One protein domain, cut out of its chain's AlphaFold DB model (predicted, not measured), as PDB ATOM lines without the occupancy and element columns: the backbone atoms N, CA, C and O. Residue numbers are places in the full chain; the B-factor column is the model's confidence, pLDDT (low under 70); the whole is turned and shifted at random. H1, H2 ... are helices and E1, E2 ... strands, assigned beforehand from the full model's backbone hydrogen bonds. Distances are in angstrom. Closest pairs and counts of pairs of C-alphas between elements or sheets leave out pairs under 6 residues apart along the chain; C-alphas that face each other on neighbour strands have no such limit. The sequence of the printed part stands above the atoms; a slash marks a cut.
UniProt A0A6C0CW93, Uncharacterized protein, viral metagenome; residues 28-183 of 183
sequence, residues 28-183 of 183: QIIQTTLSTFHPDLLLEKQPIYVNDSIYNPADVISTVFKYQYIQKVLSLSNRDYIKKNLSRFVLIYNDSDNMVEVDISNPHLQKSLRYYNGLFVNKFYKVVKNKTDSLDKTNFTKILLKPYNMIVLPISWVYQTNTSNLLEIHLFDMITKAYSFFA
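What this domain is: This is residues 28 to 183 of the 183 residues of an uncharacterized protein of viral metagenome (UniProt A0A6C0CW93). Two strongly twisted sheets, of six and five strands, lie partly face to face as a sandwich, wound largely as a jelly roll, one long hairpin of four nested antiparallel pairs over both sheets: E3 with E11, E4 with E10, E5 with E9, E6 with E8. H1 and H2 pack on the six-stranded sheet, which H4 only grazes, while H3 only grazes the other. The printed part has 156 residues with four named helices and eleven named strands, along the chain E1 H1 E2 H2 E3 E4 E5 E6 E7 H3 E8 E9 E10 E11 H4, class mixed. The larger sheet, mixed, runs E1 E2 E9 E5 E11 E3; the smaller, antiparallel, E7 E4 E10 E6 E8. The whole is compact, radius of gyration of the C-alphas 14.5 A, spanning 40 by 35 by 28 A.

How they stand to each other: Begin with E1, residues 30 to 32, H1, residues 39 to 44, and E2, residues 48 to 50: a strand-helix-strand unit, two parallel neighbour strands with a helix between, its crossover right-handed. Beyond E2 find, each antiparallel to the one before, E9 (150 to 154), E5 (89 to 93), E11 (167 to 172) and E3 (71 to 76). Within hydrogen-bond range are N 49 and O 30, 2.8 A, N 48 and O 152, 2.9 A, N 92 and O 151, 2.8 A, N 91 and O 169, 2.9 A, and N 73 and O 170, 2.9 A. H1 is on this sheet, height 8.7 A. H2, residues 57 to 64, is on it too, height 9.3 A; its closest C-alphas to E5 are Pro 57 and Tyr 93, 7.5 A. H4, residues 174 to 182, only grazes it with residues 174 to 180. The other sheet, E7 (125 to 128), E4 (82 to 85), E10 (158 to 161), E6 (100 to 105) and E8 (141 to 145), has N 84 and O 126, 2.8 A, N 83 and O 159, 2.9 A, N 103 and O 160, 2.8 A, and N 102 and O 143, 2.9 A, within range. The facing parts are 9.9 A centre to centre. H3, residues 131 to 135, only grazes this sheet. Every O i to N i+4 pair is within range in H2, H3 and H4; H1 has 0 of 2, but 3 of 3 O i to N i+3.

Where its parts are: Find C-alpha 30 at (154.776, 112.219, 66.569), where E1 begins. E3 runs 17.0 A, E6 16.7 A and E11 16.3 A. H4 runs 12.8 A to C-alpha 182 at (165.683, 132.836, 47.319).

The domain as a whole: The farthest C-alphas, Ser 35 and Asp 133, are 40.7 A apart. The printed part has no cut; E6 to E7 is a long link. Look for pLDDT under 70 at residues 110 to 112, 117 to 123 and 129 to 138.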
ATOM      1  N   GLN A  28     162.027 112.769  66.446       93.94
ATOM      2  CA  GLN A  28     160.936 111.896  66.859       93.94
ATOM      3  C   GLN A  28     159.818 112.017  65.830       93.94
ATOM      4  O   GLN A  28     159.647 113.073  65.231       93.94
ATOM      5  N   ILE A  29     159.085 110.935  65.589       96.50
ATOM      6  CA  ILE A  29     157.884 110.975  64.752       96.50
ATOM      7  C   ILE A  29     156.703 110.981  65.711       96.50
ATOM      8  O   ILE A  29     156.477 110.001  66.421       96.50
ATOM      9  N   ILE A  30     155.965 112.085  65.735       97.56
ATOM     10  CA  ILE A  30     154.776 112.219  66.569       97.56
ATOM     11  C   ILE A  30     153.661 111.425  65.899       97.56
ATOM     12  O   ILE A  30     153.296 111.702  64.759       97.56
ATOM     13  N   GLN A  31     153.114 110.435  66.593       97.88
ATOM     14  CA  GLN A  31     151.936 109.706  66.135       97.88
ATOM     15  C   GLN A  31     150.704 110.272  66.831       97.88
ATOM     16  O   GLN A  31     150.686 110.403  68.051       97.88
ATOM     17  N   THR A  32     149.681 110.624  66.059       97.88
ATOM     18  CA  THR A  32     148.450 111.221  66.584       97.88
ATOM     19  C   THR A  32     147.226 110.695  65.841       97.88
ATOM     20  O   THR A  32     147.343 110.126  64.756       97.88
ATOM     21  N   THR A  33     146.051 110.881  66.428       97.94
ATOM     22  CA  THR A  33     144.747 110.712  65.769       97.94
ATOM     23  C   THR A  33     144.222 112.083  65.348       97.94
ATOM     24  O   THR A  33     144.700 113.107  65.832       97.94
ATOM     25  N   LEU A  34     143.217 112.140  64.481       96.75
ATOM     26  CA  LEU A  34     142.585 113.389  64.069       96.75
ATOM     27  C   LEU A  34     141.955 114.122  65.263       96.75
ATOM     28  O   LEU A  34     142.028 115.346  65.341       96.75
ATOM     29  N   SER A  35     141.407 113.377  66.229       96.81
ATOM     30  CA  SER A  35     140.812 113.941  67.451       96.81
ATOM     31  C   SER A  35     141.830 114.639  68.362       96.81
ATOM     32  O   SER A  35     141.489 115.603  69.044       96.81
ATOM     33  N   THR A  36     143.083 114.180  68.331       97.19
ATOM     34  CA  THR A  36     144.200 114.698  69.135       97.19
ATOM     35  C   THR A  36     145.160 115.568  68.322       97.19
ATOM     36  O   THR A  36     146.200 115.992  68.831       97.19
ATOM     37  N   PHE A  37     144.866 115.823  67.041       97.25
ATOM     38  CA  PHE A  37     145.733 116.615  66.178       97.25
ATOM     39  C   PHE A  37     145.459 118.111  66.358       97.25
ATOM     40  O   PHE A  37     144.669 118.722  65.639       97.25
ATOM     41  N   HIS A  38     146.143 118.711  67.331       96.06
ATOM     42  CA  HIS A  38     146.025 120.135  67.641       96.06
ATOM     43  C   HIS A  38     147.177 120.964  67.044       96.06
ATOM     44  O   HIS A  38     148.282 120.442  66.867       96.06
ATOM     45  N   PRO A  39     146.961 122.269  66.766       95.31
ATOM     46  CA  PRO A  39     147.989 123.148  66.200       95.31
ATOM     47  C   PRO A  39     149.287 123.231  67.015       95.31
ATOM     48  O   PRO A  39     150.339 123.495  66.438       95.31
ATOM     49  N   ASP A  40     149.237 122.983  68.323       95.75
ATOM     50  CA  ASP A  40     150.409 123.043  69.205       95.75
ATOM     51  C   ASP A  40     151.476 122.007  68.825       95.75
ATOM     52  O   ASP A  40     152.669 122.309  68.872       95.75
ATOM     53  N   LEU A  41     151.064 120.838  68.317       96.44
ATOM     54  CA  LEU A  41     151.982 119.801  67.825       96.44
ATOM     55  C   LEU A  41     152.838 120.299  66.648       96.44
ATOM     56  O   LEU A  41     153.962 119.848  66.443       96.44
ATOM     57  N   LEU A  42     152.343 121.277  65.880       95.25
ATOM     58  CA  LEU A  42     153.082 121.865  64.760       95.25
ATOM     59  C   LEU A  42     154.281 122.707  65.225       95.25
ATOM     60  O   LEU A  42     155.209 122.937  64.442       95.25
ATOM     61  N   LEU A  43     154.279 123.179  66.477       93.44
ATOM     62  CA  LEU A  43     155.357 123.990  67.053       93.44
ATOM     63  C   LEU A  43     156.600 123.158  67.385       93.44
ATOM     64  O   LEU A  43     157.701 123.709  67.433       93.44
ATOM     65  N   GLU A  44     156.448 121.842  67.543       93.81
ATOM     66  CA  GLU A  44     157.550 120.920  67.833       93.81
ATOM     67  C   GLU A  44     158.504 120.741  66.642       93.81
ATOM     68  O   GLU A  44     159.655 120.335  66.813       93.81
ATOM     69  N   LYS A  45     158.052 121.085  65.426       94.69
ATOM     70  CA  LYS A  45     158.806 120.938  64.165       94.69
ATOM     71  C   LYS A  45     159.331 119.517  63.928       94.69
ATOM     72  O   LYS A  45     160.356 119.329  63.264       94.69
ATOM     73  N   GLN A  46     158.599 118.533  64.432       96.50
ATOM     74  CA  GLN A  46     158.797 117.118  64.155       96.50
ATOM     75  C   GLN A  46     157.812 116.638  63.075       96.50
ATOM     76  O   GLN A  46     156.772 117.270  62.872       96.50
ATOM     77  N   PRO A  47     158.111 115.540  62.363       97.69
ATOM     78  CA  PRO A  47     157.151 114.841  61.526       97.69
ATOM     79  C   PRO A  47     155.958 114.368  62.352       97.69
ATOM     80  O   PRO A  47     156.139 113.823  63.442       97.69
ATOM     81  N   ILE A  48     154.756 114.529  61.808       98.38
ATOM     82  CA  ILE A  48     153.516 114.094  62.452       98.38
ATOM     83  C   ILE A  48     152.838 113.072  61.551       98.38
ATOM     84  O   ILE A  48     152.486 113.380  60.416       98.38
ATOM     85  N   TYR A  49     152.644 111.861  62.056       98.31
ATOM     86  CA  TYR A  49     151.870 110.811  61.412       98.31
ATOM     87  C   TYR A  49     150.454 110.801  61.990       98.31
ATOM     88  O   TYR A  49     150.270 110.532  63.179       98.31
ATOM     89  N   VAL A  50     149.455 111.076  61.153       98.12
ATOM     90  CA  VAL A  50     148.041 111.014  61.534       98.12
ATOM     91  C   VAL A  50     147.530 109.606  61.231       98.12
ATOM     92  O   VAL A  50     147.378 109.227  60.071       98.12
ATOM     93  N   ASN A  51     147.307 108.810  62.278       96.56
ATOM     94  CA  ASN A  51     146.905 107.404  62.197       96.56
ATOM     95  C   ASN A  51     145.377 107.221  62.139       96.56
ATOM     96  O   ASN A  51     144.857 106.280  62.731       96.56
ATOM     97  N   ASP A  52     144.686 108.099  61.417       96.88
ATOM     98  CA  ASP A  52     143.248 108.010  61.155       96.88
ATOM     99  C   ASP A  52     142.991 108.086  59.651       96.88
ATOM    100  O   ASP A  52     143.715 108.773  58.927       96.88
ATOM    101  N   SER A  53     141.924 107.415  59.210       96.75
ATOM    102  CA  SER A  53     141.437 107.505  57.835       96.75
ATOM    103  C   SER A  53     140.840 108.889  57.587       96.75
ATOM    104  O   SER A  53     139.816 109.262  58.164       96.75
ATOM    105  N   ILE A  54     141.499 109.666  56.737       96.88
ATOM    106  CA  ILE A  54     141.110 111.015  56.346       96.88
ATOM    107  C   ILE A  54     140.467 110.921  54.967       96.88
ATOM    108  O   ILE A  54     141.166 110.799  53.973       96.88
ATOM    109  N   TYR A  55     139.145 111.039  54.882       93.88
ATOM    110  CA  TYR A  55     138.459 111.037  53.582       93.88
ATOM    111  C   TYR A  55     138.760 112.289  52.752       93.88
ATOM    112  O   TYR A  55     138.880 112.219  51.530       93.88
ATOM    113  N   ASN A  56     138.873 113.446  53.411       96.25
ATOM    114  CA  ASN A  56     139.131 114.721  52.757       96.25
ATOM    115  C   ASN A  56     140.264 115.487  53.465       96.25
ATOM    116  O   ASN A  56     140.049 116.064  54.537       96.25
ATOM    117  N   PRO A  57     141.467 115.576  52.870       96.44
ATOM    118  CA  PRO A  57     142.582 116.300  53.476       96.44
ATOM    119  C   PRO A  57     142.317 117.808  53.606       96.44
ATOM    120  O   PRO A  57     142.952 118.475  54.426       96.44
ATOM    121  N   ALA A  58     141.368 118.369  52.843       96.69
ATOM    122  CA  ALA A  58     140.994 119.776  52.962       96.69
ATOM    123  C   ALA A  58     140.395 120.111  54.337       96.69
ATOM    124  O   ALA A  58     140.606 121.223  54.825       96.69
ATOM    125  N   ASP A  59     139.724 119.158  54.988       96.31
ATOM    126  CA  ASP A  59     139.096 119.367  56.294       96.31
ATOM    127  C   ASP A  59     140.164 119.560  57.376       96.31
ATOM    128  O   ASP A  59     140.114 120.530  58.137       96.31
ATOM    129  N   VAL A  60     141.208 118.723  57.360       96.69
ATOM    130  CA  VAL A  60     142.385 118.844  58.240       96.69
ATOM    131  C   VAL A  60     143.079 120.191  58.036       96.69
ATOM    132  O   VAL A  60     143.435 120.878  58.993       96.69
ATOM    133  N   ILE A  61     143.233 120.619  56.780       97.19
ATOM    134  CA  ILE A  61     143.866 121.902  56.449       97.19
ATOM    135  C   ILE A  61     143.024 123.078  56.959       97.19
ATOM    136  O   ILE A  61     143.562 124.022  57.539       97.19
ATOM    137  N   SER A  62     141.705 123.021  56.766       95.75
ATOM    138  CA  SER A  62     140.779 124.089  57.151       95.75
ATOM    139  C   SER A  62     140.581 124.228  58.664       95.75
ATOM    140  O   SER A  62     140.146 125.286  59.120       95.75
ATOM    141  N   THR A  63     140.918 123.190  59.434       95.06
ATOM    142  CA  THR A  63     140.779 123.150  60.896       95.06
ATOM    143  C   THR A  63     142.126 123.362  61.590       95.06
ATOM    144  O   THR A  63     142.324 124.391  62.234       95.06
ATOM    145  N   VAL A  64     143.085 122.453  61.404       96.94
ATOM    146  CA  VAL A  64     144.380 122.454  62.109       96.94
ATOM    147  C   VAL A  64     145.328 123.524  61.556       96.94
ATOM    148  O   VAL A  64     146.054 124.177  62.306       96.94
ATOM    149  N   PHE A  65     145.305 123.757  60.239       97.00
ATOM    150  CA  PHE A  65     146.259 124.646  59.565       97.00
ATOM    151  C   PHE A  65     145.693 126.021  59.195       97.00
ATOM    152  O   PHE A  65     146.429 126.829  58.632       97.00
ATOM    153  N   LYS A  66     144.432 126.326  59.531       94.62
ATOM    154  CA  LYS A  66     143.687 127.515  59.066       94.62
ATOM    155  C   LYS A  66     144.467 128.832  59.105       94.62
ATOM    156  O   LYS A  66     144.365 129.637  58.185       94.62
ATOM    157  N   TYR A  67     145.239 129.047  60.168       94.88
ATOM    158  CA  TYR A  67     145.998 130.281  60.410       94.88
ATOM    159  C   TYR A  67     147.514 130.103  60.256       94.88
ATOM    160  O   TYR A  67     148.290 130.982  60.617       94.88
ATOM    161  N   GLN A  68     147.953 128.952  59.745       94.31
ATOM    162  CA  GLN A  68     149.367 128.596  59.641       94.31
ATOM    163  C   GLN A  68     149.949 128.822  58.238       94.31
ATOM    164  O   GLN A  68     151.163 128.702  58.065       94.31
ATOM    165  N   TYR A  69     149.123 129.171  57.246       96.12
ATOM    166  CA  TYR A  69     149.547 129.408  55.866       96.12
ATOM    167  C   TYR A  69     148.768 130.556  55.206       96.12
ATOM    168  O   TYR A  69     147.647 130.870  55.591       96.12
ATOM    169  N   ILE A  70     149.371 131.162  54.183       96.69
ATOM    170  CA  ILE A  70     148.754 132.158  53.289       96.69
ATOM    171  C   ILE A  70     148.544 131.609  51.875       96.69
ATOM    172  O   ILE A  70     147.711 132.106  51.125       96.69
ATOM    173  N   GLN A  71     149.310 130.585  51.496       95.00
ATOM    174  CA  GLN A  71     149.233 129.953  50.188       95.00
ATOM    175  C   GLN A  71     149.328 128.437  50.342       95.00
ATOM    176  O   GLN A  71     150.186 127.932  51.062       95.00
ATOM    177  N   LYS A  72     148.471 127.723  49.610       95.69
ATOM    178  CA  LYS A  72     148.548 126.272  49.439       95.69
ATOM    179  C   LYS A  72     148.897 125.933  47.996       95.69
ATOM    180  O   LYS A  72     148.460 126.634  47.082       95.69
ATOM    181  N   VAL A  73     149.661 124.869  47.794       94.62
ATOM    182  CA  VAL A  73     149.997 124.357  46.466       94.62
ATOM    183  C   VAL A  73     149.907 122.843  46.470       94.62
ATOM    184  O   VAL A  73     150.391 122.203  47.397       94.62
ATOM    185  N   LEU A  74     149.277 122.292  45.441       95.06
ATOM    186  CA  LEU A  74     149.141 120.857  45.244       95.06
ATOM    187  C   LEU A  74     150.207 120.385  44.258       95.06
ATOM    188  O   LEU A  74     150.437 121.031  43.232       95.06
ATOM    189  N   SER A  75     150.834 119.260  44.562       93.25
ATOM    190  CA  SER A  75     151.700 118.528  43.646       93.25
ATOM    191  C   SER A  75     151.447 117.035  43.761       93.25
ATOM    192  O   SER A  75     150.807 116.554  44.694       93.25
ATOM    193  N   LEU A  76     151.943 116.309  42.768       94.06
ATOM    194  CA  LEU A  76     151.970 114.859  42.781       94.06
ATOM    195  C   LEU A  76     153.386 114.384  43.082       94.06
ATOM    196  O   LEU A  76     154.377 114.962  42.611       94.06
ATOM    197  N   SER A  77     153.481 113.321  43.872       92.25
ATOM    198  CA  SER A  77     154.761 112.721  44.193       92.25
ATOM    199  C   SER A  77     155.426 112.120  42.957       92.25
ATOM    200  O   SER A  77     154.777 111.667  42.011       92.25
ATOM    201  N   ASN A  78     156.757 112.128  42.965       90.31
ATOM    202  CA  ASN A  78     157.565 111.498  41.933       90.31
ATOM    203  C   ASN A  78     158.626 110.646  42.626       90.31
ATOM    204  O   ASN A  78     159.502 111.181  43.308       90.31
ATOM    205  N   ARG A  79     158.540 109.328  42.423       89.69
ATOM    206  CA  ARG A  79     159.409 108.340  43.071       89.69
ATOM    207  C   ARG A  79     160.893 108.488  42.737       89.69
ATOM    208  O   ARG A  79     161.744 107.998  43.485       89.69
ATOM    209  N   ASP A  80     161.217 109.142  41.625       87.06
ATOM    210  CA  ASP A  80     162.590 109.294  41.141       87.06
ATOM    211  C   ASP A  80     163.320 110.448  41.843       87.06
ATOM    212  O   ASP A  80     164.540 110.571  41.742       87.06
ATOM    213  N   TYR A  81     162.592 111.277  42.600       86.56
ATOM    214  CA  TYR A  81     163.130 112.460  43.255       86.56
ATOM    215  C   TYR A  81     163.198 112.309  44.770       86.56
ATOM    216  O   TYR A  81     162.217 111.988  45.435       86.56
ATOM    217  N   ILE A  82     164.366 112.640  45.317       89.38
ATOM    218  CA  ILE A  82     164.526 112.970  46.732       89.38
ATOM    219  C   ILE A  82     164.265 114.467  46.861       89.38
ATOM    220  O   ILE A  82     164.949 115.274  46.222       89.38
ATOM    221  N   LYS A  83     163.267 114.834  47.663       91.25
ATOM    222  CA  LYS A  83     162.762 116.201  47.774       91.25
ATOM    223  C   LYS A  83     163.124 116.795  49.128       91.25
ATOM    224  O   LYS A  83     162.882 116.183  50.159       91.25
ATOM    225  N   LYS A  84     163.647 118.022  49.140       93.06
ATOM    226  CA  LYS A  84     163.757 118.844  50.354       93.06
ATOM    227  C   LYS A  84     162.585 119.809  50.424       93.06
ATOM    228  O   LYS A  84     162.443 120.639  49.529       93.06
ATOM    229  N   ASN A  85     161.792 119.741  51.487       94.62
ATOM    230  CA  ASN A  85     160.649 120.619  51.699       94.62
ATOM    231  C   ASN A  85     161.081 122.087  51.900       94.62
ATOM    232  O   ASN A  85     161.849 122.386  52.818       94.62
ATOM    233  N   LEU A  86     160.565 123.008  51.075       94.06
ATOM    234  CA  LEU A  86     160.750 124.461  51.238       94.06
ATOM    235  C   LEU A  86     159.500 125.175  51.776       94.06
ATOM    236  O   LEU A  86     159.567 126.353  52.124       94.06
ATOM    237  N   SER A  87     158.368 124.475  51.842       95.81
ATOM    238  CA  SER A  87     157.136 124.970  52.456       95.81
ATOM    239  C   SER A  87     157.198 124.873  53.978       95.81
ATOM    240  O   SER A  87     158.003 124.111  54.520       95.81
ATOM    241  N   ARG A  88     156.353 125.633  54.685       96.06
ATOM    242  CA  ARG A  88     156.268 125.559  56.150       96.06
ATOM    243  C   ARG A  88     155.923 124.142  56.591       96.06
ATOM    244  O   ARG A  88     156.585 123.595  57.472       96.06
ATOM    245  N   PHE A  89     154.933 123.558  55.920       97.81
ATOM    246  CA  PHE A  89     154.522 122.169  56.072       97.81
ATOM    247  C   PHE A  89     154.221 121.576  54.699       97.81
ATOM    248  O   PHE A  89     153.529 122.208  53.902       97.81
ATOM    249  N   VAL A  90     154.700 120.360  54.447       97.88
ATOM    250  CA  VAL A  90     154.195 119.517  53.361       97.88
ATOM    251  C   VAL A  90     153.397 118.375  53.969       97.88
ATOM    252  O   VAL A  90     153.863 117.705  54.889       97.88
ATOM    253  N   LEU A  91     152.177 118.189  53.485       98.44
ATOM    254  CA  LEU A  91     151.311 117.078  53.849       98.44
ATOM    255  C   LEU A  91     151.411 116.062  52.713       98.44
ATOM    256  O   LEU A  91     151.148 116.411  51.564       98.44
ATOM    257  N   ILE A  92     151.807 114.833  53.024       98.19
ATOM    258  CA  ILE A  92     151.830 113.716  52.078       98.19
ATOM    259  C   ILE A  92     150.660 112.819  52.457       98.19
ATOM    260  O   ILE A  92     150.623 112.268  53.560       98.19
ATOM    261  N   TYR A  93     149.688 112.730  51.561       98.25
ATOM    262  CA  TYR A  93     148.442 112.016  51.772       98.25
ATOM    263  C   TYR A  93     148.386 110.792  50.861       98.25
ATOM    264  O   TYR A  93     148.659 110.890  49.664       98.25
ATOM    265  N   ASN A  94     148.060 109.641  51.448       97.44
ATOM    266  CA  ASN A  94     147.840 108.414  50.701       97.44
ATOM    267  C   ASN A  94     146.357 108.291  50.357       97.44
ATOM    268  O   ASN A  94     145.567 107.851  51.182       97.44
ATOM    269  N   ASP A  95     145.994 108.663  49.137       95.75
ATOM    270  CA  ASP A  95     144.638 108.536  48.603       95.75
ATOM    271  C   ASP A  95     144.346 107.151  48.001       95.75
ATOM    272  O   ASP A  95     143.263 106.933  47.462       95.75
ATOM    273  N   SER A  96     145.297 106.216  48.081       95.12
ATOM    274  CA  SER A  96     145.157 104.865  47.540       95.12
ATOM    275  C   SER A  96     144.710 103.853  48.595       95.12
ATOM    276  O   SER A  96     145.003 103.996  49.782       95.12
ATOM    277  N   ASP A  97     144.087 102.764  48.142       95.62
ATOM    278  CA  ASP A  97     143.693 101.628  48.991       95.62
ATOM    279  C   ASP A  97     144.881 100.763  49.453       95.62
ATOM    280  O   ASP A  97     144.717  99.840  50.253       95.62
ATOM    281  N   ASN A  98     146.091 101.046  48.962       96.31
ATOM    282  CA  ASN A  98     147.297 100.288  49.274       96.31
ATOM    283  C   ASN A  98     148.186 101.037  50.268       96.31
ATOM    284  O   ASN A  98     148.181 102.263  50.347       96.31
ATOM    285  N   MET A  99     148.997 100.295  51.022       96.50
ATOM    286  CA  MET A  99     150.042 100.906  51.845       96.50
ATOM    287  C   MET A  99     151.178 101.426  50.967       96.50
ATOM    288  O   MET A  99     151.567 100.790  49.987       96.50
ATOM    289  N   VAL A 100     151.733 102.568  51.355       96.50
ATOM    290  CA  VAL A 100     152.770 103.267  50.596       96.50
ATOM    291  C   VAL A 100     153.958 103.562  51.501       96.50
ATOM    292  O   VAL A 100     153.784 103.884  52.675       96.50
ATOM    293  N   GLU A 101     155.177 103.449  50.972       96.69
ATOM    294  CA  GLU A 101     156.384 103.758  51.738       96.69
ATOM    295  C   GLU A 101     156.805 105.204  51.484       96.69
ATOM    296  O   GLU A 101     156.960 105.646  50.337       96.69
ATOM    297  N   VAL A 102     157.017 105.929  52.576       96.56
ATOM    298  CA  VAL A 102     157.576 107.276  52.574       96.56
ATOM    299  C   VAL A 102     158.861 107.244  53.386       96.56
ATOM    300  O   VAL A 102     158.842 107.009  54.593       96.56
ATOM    301  N   ASP A 103     159.980 107.492  52.724       95.00
ATOM    302  CA  ASP A 103     161.284 107.606  53.358       95.00
ATOM    303  C   ASP A 103     161.513 109.066  53.744       95.00
ATOM    304  O   ASP A 103     161.402 109.957  52.903       95.00
ATOM    305  N   ILE A 104     161.844 109.334  55.008       95.06
ATOM    306  CA  ILE A 104     162.115 110.691  55.504       95.06
ATOM    307  C   ILE A 104     163.492 110.793  56.155       95.06
ATOM    308  O   ILE A 104     163.992 109.827  56.722       95.06
ATOM    309  N   SER A 105     164.117 111.968  56.112       92.12
ATOM    310  CA  SER A 105     165.429 112.195  56.726       92.12
ATOM    311  C   SER A 105     165.508 113.536  57.451       92.12
ATOM    312  O   SER A 105     165.087 114.575  56.923       92.12
ATOM    313  N   ASN A 106     166.093 113.519  58.656       90.56
ATOM    314  CA  ASN A 106     166.245 114.708  59.493       90.56
ATOM    315  C   ASN A 106     167.169 115.747  58.816       90.56
ATOM    316  O   ASN A 106     168.279 115.389  58.414       90.56
ATOM    317  N   PRO A 107     166.782 117.038  58.773       87.19
ATOM    318  CA  PRO A 107     167.602 118.145  58.262       87.19
ATOM    319  C   PRO A 107     169.065 118.207  58.740       87.19
ATOM    320  O   PRO A 107     169.941 118.583  57.962       87.19
ATOM    321  N   HIS A 108     169.364 117.823  59.984       84.12
ATOM    322  CA  HIS A 108     170.719 117.842  60.557       84.12
ATOM    323  C   HIS A 108     171.668 116.809  59.944       84.12
ATOM    324  O   HIS A 108     172.882 117.026  59.929       84.12
ATOM    325  N   LEU A 109     171.138 115.698  59.427       78.31
ATOM    326  CA  LEU A 109     171.931 114.575  58.915       78.31
ATOM    327  C   LEU A 109     172.221 114.683  57.405       78.31
ATOM    328  O   LEU A 109     172.843 113.802  56.823       78.31
ATOM    329  N   GLN A 110     171.820 115.784  56.763       69.56
ATOM    330  CA  GLN A 110     171.800 115.936  55.300       69.56
ATOM    331  C   GLN A 110     173.067 116.569  54.696       69.56
ATOM    332  O   GLN A 110     173.035 117.035  53.556       69.56
ATOM    333  N   LYS A 111     174.189 116.627  55.430       66.38
ATOM    334  CA  LYS A 111     175.387 117.403  55.031       66.38
ATOM    335  C   LYS A 111     176.004 116.987  53.683       66.38
ATOM    336  O   LYS A 111     176.784 117.752  53.123       66.38
ATOM    337  N   SER A 112     175.669 115.809  53.159       66.19
ATOM    338  CA  SER A 112     176.241 115.237  51.935       66.19
ATOM    339  C   SER A 112     175.411 115.465  50.659       66.19
ATOM    340  O   SER A 112     175.928 115.236  49.564       66.19
ATOM    341  N   LEU A 113     174.154 115.922  50.756       73.81
ATOM    342  CA  LEU A 113     173.254 115.996  49.599       73.81
ATOM    343  C   LEU A 113     173.424 117.301  48.806       73.81
ATOM    344  O   LEU A 113     173.262 118.405  49.330       73.81
ATOM    345  N   ARG A 114     173.709 117.172  47.503       75.88
ATOM    346  CA  ARG A 114     173.752 118.297  46.556       75.88
ATOM    347  C   ARG A 114     172.387 118.475  45.907       75.88
ATOM    348  O   ARG A 114     171.977 117.684  45.059       75.88
ATOM    349  N   TYR A 115     171.695 119.526  46.323       78.19
ATOM    350  CA  TYR A 115     170.377 119.867  45.814       78.19
ATOM    351  C   TYR A 115     170.466 120.775  44.595       78.19
ATOM    352  O   TYR A 115     171.275 121.702  44.561       78.19
ATOM    353  N   TYR A 116     169.567 120.556  43.645       74.81
ATOM    354  CA  TYR A 116     169.392 121.407  42.480       74.81
ATOM    355  C   TYR A 116     167.952 121.903  42.414       74.81
ATOM    356  O   TYR A 116     167.012 121.222  42.842       74.81
ATOM    357  N   ASN A 117     167.786 123.093  41.847       69.06
ATOM    358  CA  ASN A 117     166.471 123.599  41.497       69.06
ATOM    359  C   ASN A 117     165.981 122.806  40.282       69.06
ATOM    360  O   ASN A 117     166.677 122.718  39.267       69.06
ATOM    361  N   GLY A 118     164.819 122.163  40.410       60.47
ATOM    362  CA  GLY A 118     164.199 121.458  39.294       60.47
ATOM    363  C   GLY A 118     163.934 122.444  38.158       60.47
ATOM    364  O   GLY A 118     163.364 123.505  38.390       60.47
ATOM    365  N   LEU A 119     164.359 122.104  36.941       51.16
ATOM    366  CA  LEU A 119     164.324 123.002  35.780       51.16
ATOM    367  C   LEU A 119     162.905 123.423  35.341       51.16
ATOM    368  O   LEU A 119     162.799 124.328  34.522       51.16
ATOM    369  N   PHE A 120     161.831 122.805  35.857       50.00
ATOM    370  CA  PHE A 120     160.505 122.919  35.231       50.00
ATOM    371  C   PHE A 120     159.272 123.067  36.128       50.00
ATOM    372  O   PHE A 120     158.178 123.167  35.586       50.00
ATOM    373  N   VAL A 121     159.363 123.130  37.457       50.28
ATOM    374  CA  VAL A 121     158.145 123.283  38.278       50.28
ATOM    375  C   VAL A 121     158.441 124.149  39.492       50.28
ATOM    376  O   VAL A 121     159.517 124.055  40.076       50.28
ATOM    377  N   ASN A 122     157.494 125.030  39.817       54.44
ATOM    378  CA  ASN A 122     157.487 125.949  40.952       54.44
ATOM    379  C   ASN A 122     158.310 125.486  42.181       54.44
ATOM    380  O   ASN A 122     158.215 124.339  42.611       54.44
ATOM    381  N   LYS A 123     159.063 126.431  42.767       67.81
ATOM    382  CA  LYS A 123     160.128 126.286  43.787       67.81
ATOM    383  C   LYS A 123     159.693 125.745  45.170       67.81
ATOM    384  O   LYS A 123     160.132 126.247  46.198       67.81
ATOM    385  N   PHE A 124     158.800 124.768  45.251       77.94
ATOM    386  CA  PHE A 124     158.252 124.303  46.534       77.94
ATOM    387  C   PHE A 124     159.109 123.230  47.215       77.94
ATOM    388  O   PHE A 124     158.959 122.970  48.412       77.94
ATOM    389  N   TYR A 125     160.049 122.650  46.471       74.50
ATOM    390  CA  TYR A 125     161.051 121.722  46.970       74.50
ATOM    391  C   TYR A 125     162.342 121.805  46.145       74.50
ATOM    392  O   TYR A 125     162.325 122.232  44.988       74.50
ATOM    393  N   LYS A 126     163.463 121.362  46.726       81.81
ATOM    394  CA  LYS A 126     164.697 121.085  45.966       81.81
ATOM    395  C   LYS A 126     164.834 119.598  45.686       81.81
ATOM    396  O   LYS A 126     164.391 118.797  46.503       81.81
ATOM    397  N   VAL A 127     165.478 119.235  44.579       81.31
ATOM    398  CA  VAL A 127     165.603 117.836  44.140       81.31
ATOM    399  C   VAL A 127     167.060 117.395  44.107       81.31
ATOM    400  O   VAL A 127     167.941 118.165  43.718       81.31
ATOM    401  N   VAL A 128     167.313 116.139  44.470       80.75
ATOM    402  CA  VAL A 128     168.586 115.451  44.208       80.75
ATOM    403  C   VAL A 128     168.434 114.567  42.965       80.75
ATOM    404  O   VAL A 128     167.505 113.769  42.894       80.75
ATOM    405  N   LYS A 129     169.322 114.724  41.971       63.72
ATOM    406  CA  LYS A 129     169.233 114.025  40.671       63.72
ATOM    407  C   LYS A 129     169.597 112.536  40.723       63.72
ATOM    408  O   LYS A 129     169.062 111.786  39.918       63.72
ATOM    409  N   ASN A 130     170.514 112.121  41.603       65.31
ATOM    410  CA  ASN A 130     171.011 110.741  41.626       65.31
ATOM    411  C   ASN A 130     170.533 110.002  42.882       65.31
ATOM    412  O   ASN A 130     171.080 110.205  43.970       65.31
ATOM    413  N   LYS A 131     169.482 109.188  42.736       63.25
ATOM    414  CA  LYS A 131     168.801 108.492  43.840       63.25
ATOM    415  C   LYS A 131     169.698 107.444  44.508       63.25
ATOM    416  O   LYS A 131     169.732 107.381  45.732       63.25
ATOM    417  N   THR A 132     170.449 106.678  43.718       60.16
ATOM    418  CA  THR A 132     171.262 105.545  44.192       60.16
ATOM    419  C   THR A 132     172.416 105.997  45.083       60.16
ATOM    420  O   THR A 132     172.519 105.549  46.216       60.16
ATOM    421  N   ASP A 133     173.204 106.982  44.647       56.97
ATOM    422  CA  ASP A 133     174.375 107.453  45.411       56.97
ATOM    423  C   ASP A 133     174.008 108.227  46.689       56.97
ATOM    424  O   ASP A 133     174.865 108.484  47.542       56.97
ATOM    425  N   SER A 134     172.757 108.682  46.778       60.88
ATOM    426  CA  SER A 134     172.265 109.559  47.842       60.88
ATOM    427  C   SER A 134     171.616 108.781  48.983       60.88
ATOM    428  O   SER A 134     171.771 109.182  50.138       60.88
ATOM    429  N   LEU A 135     170.934 107.670  48.675       62.31
ATOM    430  CA  LEU A 135     170.302 106.809  49.679       62.31
ATOM    431  C   LEU A 135     171.341 106.206  50.633       62.31
ATOM    432  O   LEU A 135     171.168 106.292  51.842       62.31
ATOM    433  N   ASP A 136     172.467 105.717  50.109       61.84
ATOM    434  CA  ASP A 136     173.511 105.070  50.922       61.84
ATOM    435  C   ASP A 136     174.244 106.042  51.864       61.84
ATOM    436  O   ASP A 136     174.890 105.637  52.829       61.84
ATOM    437  N   LYS A 137     174.161 107.351  51.590       64.94
ATOM    438  CA  LYS A 137     174.869 108.398  52.344       64.94
ATOM    439  C   LYS A 137     174.001 109.111  53.367       64.94
ATOM    440  O   LYS A 137     174.525 109.955  54.098       64.94
ATOM    441  N   THR A 138     172.695 108.851  53.389       68.50
ATOM    442  CA  THR A 138     171.773 109.553  54.280       68.50
ATOM    443  C   THR A 138     170.901 108.594  55.064       68.50
ATOM    444  O   THR A 138     170.335 107.647  54.534       68.50
ATOM    445  N   ASN A 139     170.776 108.871  56.361       83.31
ATOM    446  CA  ASN A 139     169.928 108.089  57.246       83.31
ATOM    447  C   ASN A 139     168.467 108.432  56.941       83.31
ATOM    448  O   ASN A 139     167.955 109.468  57.386       83.31
ATOM    449  N   PHE A 140     167.825 107.580  56.148       89.31
ATOM    450  CA  PHE A 140     166.389 107.605  55.923       89.31
ATOM    451  C   PHE A 140     165.679 106.712  56.937       89.31
ATOM    452  O   PHE A 140     166.108 105.603  57.239       89.31
ATOM    453  N   THR A 141     164.571 107.215  57.465       92.12
ATOM    454  CA  THR A 141     163.601 106.443  58.234       92.12
ATOM    455  C   THR A 141     162.433 106.133  57.316       92.12
ATOM    456  O   THR A 141     161.795 107.051  56.800       92.12
ATOM    457  N   LYS A 142     162.164 104.844  57.120       95.00
ATOM    458  CA  LYS A 142     161.040 104.375  56.317       95.00
ATOM    459  C   LYS A 142     159.756 104.410  57.138       95.00
ATOM    460  O   LYS A 142     159.712 103.885  58.249       95.00
ATOM    461  N   ILE A 143     158.710 104.999  56.577       96.19
ATOM    462  CA  ILE A 143     157.380 105.083  57.180       96.19
ATOM    463  C   ILE A 143     156.378 104.401  56.259       96.19
ATOM    464  O   ILE A 143     156.320 104.688  55.064       96.19
ATOM    465  N   LEU A 144     155.556 103.523  56.833       97.25
ATOM    466  CA  LEU A 144     154.432 102.901  56.142       97.25
ATOM    467  C   LEU A 144     153.181 103.769  56.306       97.25
ATOM    468  O   LEU A 144     152.565 103.834  57.376       97.25
ATOM    469  N   LEU A 145     152.809 104.461  55.234       97.06
ATOM    470  CA  LEU A 145     151.607 105.275  55.165       97.06
ATOM    471  C   LEU A 145     150.429 104.388  54.752       97.06
ATOM    472  O   LEU A 145     150.372 103.885  53.630       97.06
ATOM    473  N   LYS A 146     149.506 104.155  55.690       97.81
ATOM    474  CA  LYS A 146     148.303 103.349  55.452       97.81
ATOM    475  C   LYS A 146     147.344 104.062  54.485       97.81
ATOM    476  O   LYS A 146     147.494 105.272  54.292       97.81
ATOM    477  N   PRO A 147     146.388 103.337  53.886       97.81
ATOM    478  CA  PRO A 147     145.335 103.938  53.072       97.81
ATOM    479  C   PRO A 147     144.629 105.066  53.814       97.81
ATOM    480  O   PRO A 147     144.304 104.906  54.989       97.81
ATOM    481  N   TYR A 148     144.410 106.188  53.134       97.81
ATOM    482  CA  TYR A 148     143.729 107.378  53.652       97.81
ATOM    483  C   TYR A 148     144.419 108.051  54.852       97.81
ATOM    484  O   TYR A 148     143.866 108.974  55.443       97.81
ATOM    485  N   ASN A 149     145.648 107.661  55.200       98.06
ATOM    486  CA  ASN A 149     146.424 108.334  56.241       98.06
ATOM    487  C   ASN A 149     147.282 109.462  55.652       98.06
ATOM    488  O   ASN A 149     147.551 109.541  54.448       98.06
ATOM    489  N   MET A 150     147.768 110.330  56.537       98.06
ATOM    490  CA  MET A 150     148.603 111.471  56.176       98.06
ATOM    491  C   MET A 150     149.833 111.566  57.071       98.06
ATOM    492  O   MET A 150     149.768 111.332  58.279       98.06
ATOM    493  N   ILE A 151     150.947 111.986  56.479       98.31
ATOM    494  CA  ILE A 151     152.115 112.462  57.212       98.31
ATOM    495  C   ILE A 151     152.355 113.943  56.920       98.31
ATOM    496  O   ILE A 151     152.291 114.391  55.778       98.31
ATOM    497  N   VAL A 152     152.642 114.709  57.966       98.38
ATOM    498  CA  VAL A 152     152.981 116.128  57.901       98.38
ATOM    499  C   VAL A 152     154.467 116.277  58.171       98.38
ATOM    500  O   VAL A 152     154.959 115.843  59.211       98.38
ATOM    501  N   LEU A 153     155.184 116.917  57.252       97.94
ATOM    502  CA  LEU A 153     156.609 117.185  57.383       97.94
ATOM    503  C   LEU A 153     156.859 118.694  57.465       97.94
ATOM    504  O   LEU A 153     156.417 119.439  56.583       97.94
ATOM    505  N   PRO A 154     157.594 119.173  58.481       97.06
ATOM    506  CA  PRO A 154     157.932 120.583  58.583       97.06
ATOM    507  C   PRO A 154     158.997 120.994  57.557       97.06
ATOM    508  O   PRO A 154     159.570 120.177  56.830       97.06
ATOM    509  N   ILE A 155     159.254 122.297  57.478       95.12
ATOM    510  CA  ILE A 155     160.270 122.881  56.599       95.12
ATOM    511  C   ILE A 155     161.636 122.185  56.732       95.12
ATOM    512  O   ILE A 155     162.048 121.758  57.809       95.12
ATOM    513  N   SER A 156     162.377 122.124  55.624       93.19
ATOM    514  CA  SER A 156     163.726 121.550  55.491       93.19
ATOM    515  C   SER A 156     163.831 120.034  55.612       93.19
ATOM    516  O   SER A 156     164.899 119.500  55.306       93.19
ATOM    517  N   TRP A 157     162.766 119.337  56.003       94.56
ATOM    518  CA  TRP A 157     162.742 117.880  55.974       94.56
ATOM    519  C   TRP A 157     162.920 117.355  54.558       94.56
ATOM    520  O   TRP A 157     162.421 117.939  53.591       94.56
ATOM    521  N   VAL A 158     163.666 116.260  54.447       93.75
ATOM    522  CA  VAL A 158     163.845 115.551  53.183       93.75
ATOM    523  C   VAL A 158     162.957 114.336  53.185       93.75
ATOM    524  O   VAL A 158     162.852 113.651  54.200       93.75
ATOM    525  N   TYR A 159     162.324 114.093  52.050       94.69
ATOM    526  CA  TYR A 159     161.441 112.966  51.875       94.69
ATOM    527  C   TYR A 159     161.528 112.401  50.464       94.69
ATOM    528  O   TYR A 159     161.937 113.070  49.510       94.69
ATOM    529  N   GLN A 160     161.123 111.148  50.358       92.94
ATOM    530  CA  GLN A 160     160.962 110.420  49.121       92.94
ATOM    531  C   GLN A 160     159.781 109.468  49.261       92.94
ATOM    532  O   GLN A 160     159.540 108.902  50.321       92.94
ATOM    533  N   THR A 161     159.048 109.286  48.173       93.50
ATOM    534  CA  THR A 161     157.947 108.331  48.093       93.50
ATOM    535  C   THR A 161     158.371 107.173  47.198       93.50
ATOM    536  O   THR A 161     159.079 107.374  46.207       93.50
ATOM    537  N   ASN A 162     157.971 105.945  47.528       92.25
ATOM    538  CA  ASN A 162     158.250 104.796  46.661       92.25
ATOM    539  C   ASN A 162     157.305 104.740  45.444       92.25
ATOM    540  O   ASN A 162     157.681 104.231  44.385       92.25
ATOM    541  N   THR A 163     156.110 105.318  45.568       91.81
ATOM    542  CA  THR A 163     155.131 105.484  44.496       91.81
ATOM    543  C   THR A 163     155.160 106.901  43.928       91.81
ATOM    544  O   THR A 163     155.538 107.869  44.597       91.81
ATOM    545  N   SER A 164     154.774 107.012  42.661       90.81
ATOM    546  CA  SER A 164     154.417 108.291  42.047       90.81
ATOM    547  C   SER A 164     152.922 108.546  42.243       90.81
ATOM    548  O   SER A 164     152.168 107.601  42.465       90.81
ATOM    549  N   ASN A 165     152.501 109.799  42.081       91.94
ATOM    550  CA  ASN A 165     151.102 110.238  42.133       91.94
ATOM    551  C   ASN A 165     150.448 110.275  43.522       91.94
ATOM    552  O   ASN A 165     149.232 110.391  43.587       91.94
ATOM    553  N   LEU A 166     151.213 110.264  44.617       94.62
ATOM    554  CA  LEU A 166     150.644 110.632  45.919       94.62
ATOM    555  C   LEU A 166     150.363 112.125  45.963       94.62
ATOM    556  O   LEU A 166     151.153 112.924  45.448       94.62
ATOM    557  N   LEU A 167     149.284 112.499  46.639       96.62
ATOM    558  CA  LEU A 167     148.952 113.896  46.842       96.62
ATOM    559  C   LEU A 167     149.914 114.537  47.848       96.62
ATOM    560  O   LEU A 167     149.976 114.165  49.021       96.62
ATOM    561  N   GLU A 168     150.627 115.557  47.386       97.06
ATOM    562  CA  GLU A 168     151.464 116.426  48.202       97.06
ATOM    563  C   GLU A 168     150.801 117.803  48.307       97.06
ATOM    564  O   GLU A 168     150.473 118.440  47.301       97.06
ATOM    565  N   ILE A 169     150.610 118.291  49.531       97.50
ATOM    566  CA  ILE A 169     150.005 119.596  49.796       97.50
ATOM    567  C   ILE A 169     151.016 120.462  50.534       97.50
ATOM    568  O   ILE A 169     151.307 120.254  51.709       97.50
ATOM    569  N   HIS A 170     151.545 121.455  49.834       97.12
ATOM    570  CA  HIS A 170     152.526 122.394  50.351       97.12
ATOM    571  C   HIS A 170     151.847 123.639  50.911       97.12
ATOM    572  O   HIS A 170     151.125 124.338  50.198       97.12
ATOM    573  N   LEU A 171     152.123 123.949  52.175       97.38
ATOM    574  CA  LEU A 171     151.570 125.091  52.891       97.38
ATOM    575  C   LEU A 171     152.665 126.133  53.145       97.38
ATOM    576  O   LEU A 171     153.635 125.873  53.857       97.38
ATOM    577  N   PHE A 172     152.510 127.320  52.562       96.44
ATOM    578  CA  PHE A 172     153.443 128.441  52.681       96.44
ATOM    579  C   PHE A 172     152.867 129.546  53.553       96.44
ATOM    580  O   PHE A 172     151.741 129.992  53.340       96.44
ATOM    581  N   ASP A 173     153.675 130.042  54.480       95.19
ATOM    582  CA  ASP A 173     153.492 131.341  55.124       95.19
ATOM    583  C   ASP A 173     154.360 132.413  54.435       95.19
ATOM    584  O   ASP A 173     155.041 132.141  53.444       95.19
ATOM    585  N   MET A 174     154.355 133.647  54.949       93.50
ATOM    586  CA  MET A 174     155.157 134.733  54.370       93.50
ATOM    587  C   MET A 174     156.664 134.429  54.361       93.50
ATOM    588  O   MET A 174     157.351 134.737  53.386       93.50
ATOM    589  N   ILE A 175     157.178 133.796  55.419       93.31
ATOM    590  CA  ILE A 175     158.614 133.549  55.604       93.31
ATOM    591  C   ILE A 175     159.086 132.460  54.650       93.31
ATOM    592  O   ILE A 175     160.050 132.651  53.915       93.31
ATOM    593  N   THR A 176     158.384 131.330  54.613       93.44
ATOM    594  CA  THR A 176     158.674 130.225  53.692       93.44
ATOM    595  C   THR A 176     158.436 130.612  52.246       93.44
ATOM    596  O   THR A 176     159.182 130.169  51.375       93.44
ATOM    597  N   LYS A 177     157.464 131.487  51.962       90.88
ATOM    598  CA  LYS A 177     157.275 132.014  50.611       90.88
ATOM    599  C   LYS A 177     158.489 132.820  50.161       90.88
ATOM    600  O   LYS A 177     159.024 132.533  49.090       90.88
ATOM    601  N   ALA A 178     158.958 133.755  50.988       90.50
ATOM    602  CA  ALA A 178     160.175 134.514  50.709       90.50
ATOM    603  C   ALA A 178     161.391 133.581  50.596       90.50
ATOM    604  O   ALA A 178     162.118 133.627  49.607       90.50
ATOM    605  N   TYR A 179     161.563 132.659  51.544       88.12
ATOM    606  CA  TYR A 179     162.651 131.681  51.542       88.12
ATOM    607  C   TYR A 179     162.675 130.831  50.268       88.12
ATOM    608  O   TYR A 179     163.711 130.745  49.621       88.12
ATOM    609  N   SER A 180     161.536 130.271  49.854       85.38
ATOM    610  CA  SER A 180     161.418 129.459  48.633       85.38
ATOM    611  C   SER A 180     161.750 130.233  47.355       85.38
ATOM    612  O   SER A 180     162.138 129.638  46.354       85.38
ATOM    613  N   PHE A 181     161.618 131.562  47.370       82.75
ATOM    614  CA  PHE A 181     162.002 132.398  46.242       82.75
ATOM    615  C   PHE A 181     163.527 132.530  46.121       82.75
ATOM    616  O   PHE A 181     164.040 132.495  44.999       82.75
ATOM    617  N   PHE A 182     164.227 132.653  47.254       80.06
ATOM    618  CA  PHE A 182     165.683 132.836  47.319       80.06
ATOM    619  C   PHE A 182     166.486 131.531  47.380       80.06
ATOM    620  O   PHE A 182     167.675 131.545  47.064       80.06
ATOM    621  N   ALA A 183     165.869 130.432  47.820       73.00
ATOM    622  CA  ALA A 183     166.505 129.124  47.959       73.00
ATOM    623  C   ALA A 183     166.834 128.492  46.598       73.00
ATOM    624  O   ALA A 183     167.915 127.860  46.538       73.00
TER     625      ALA A 183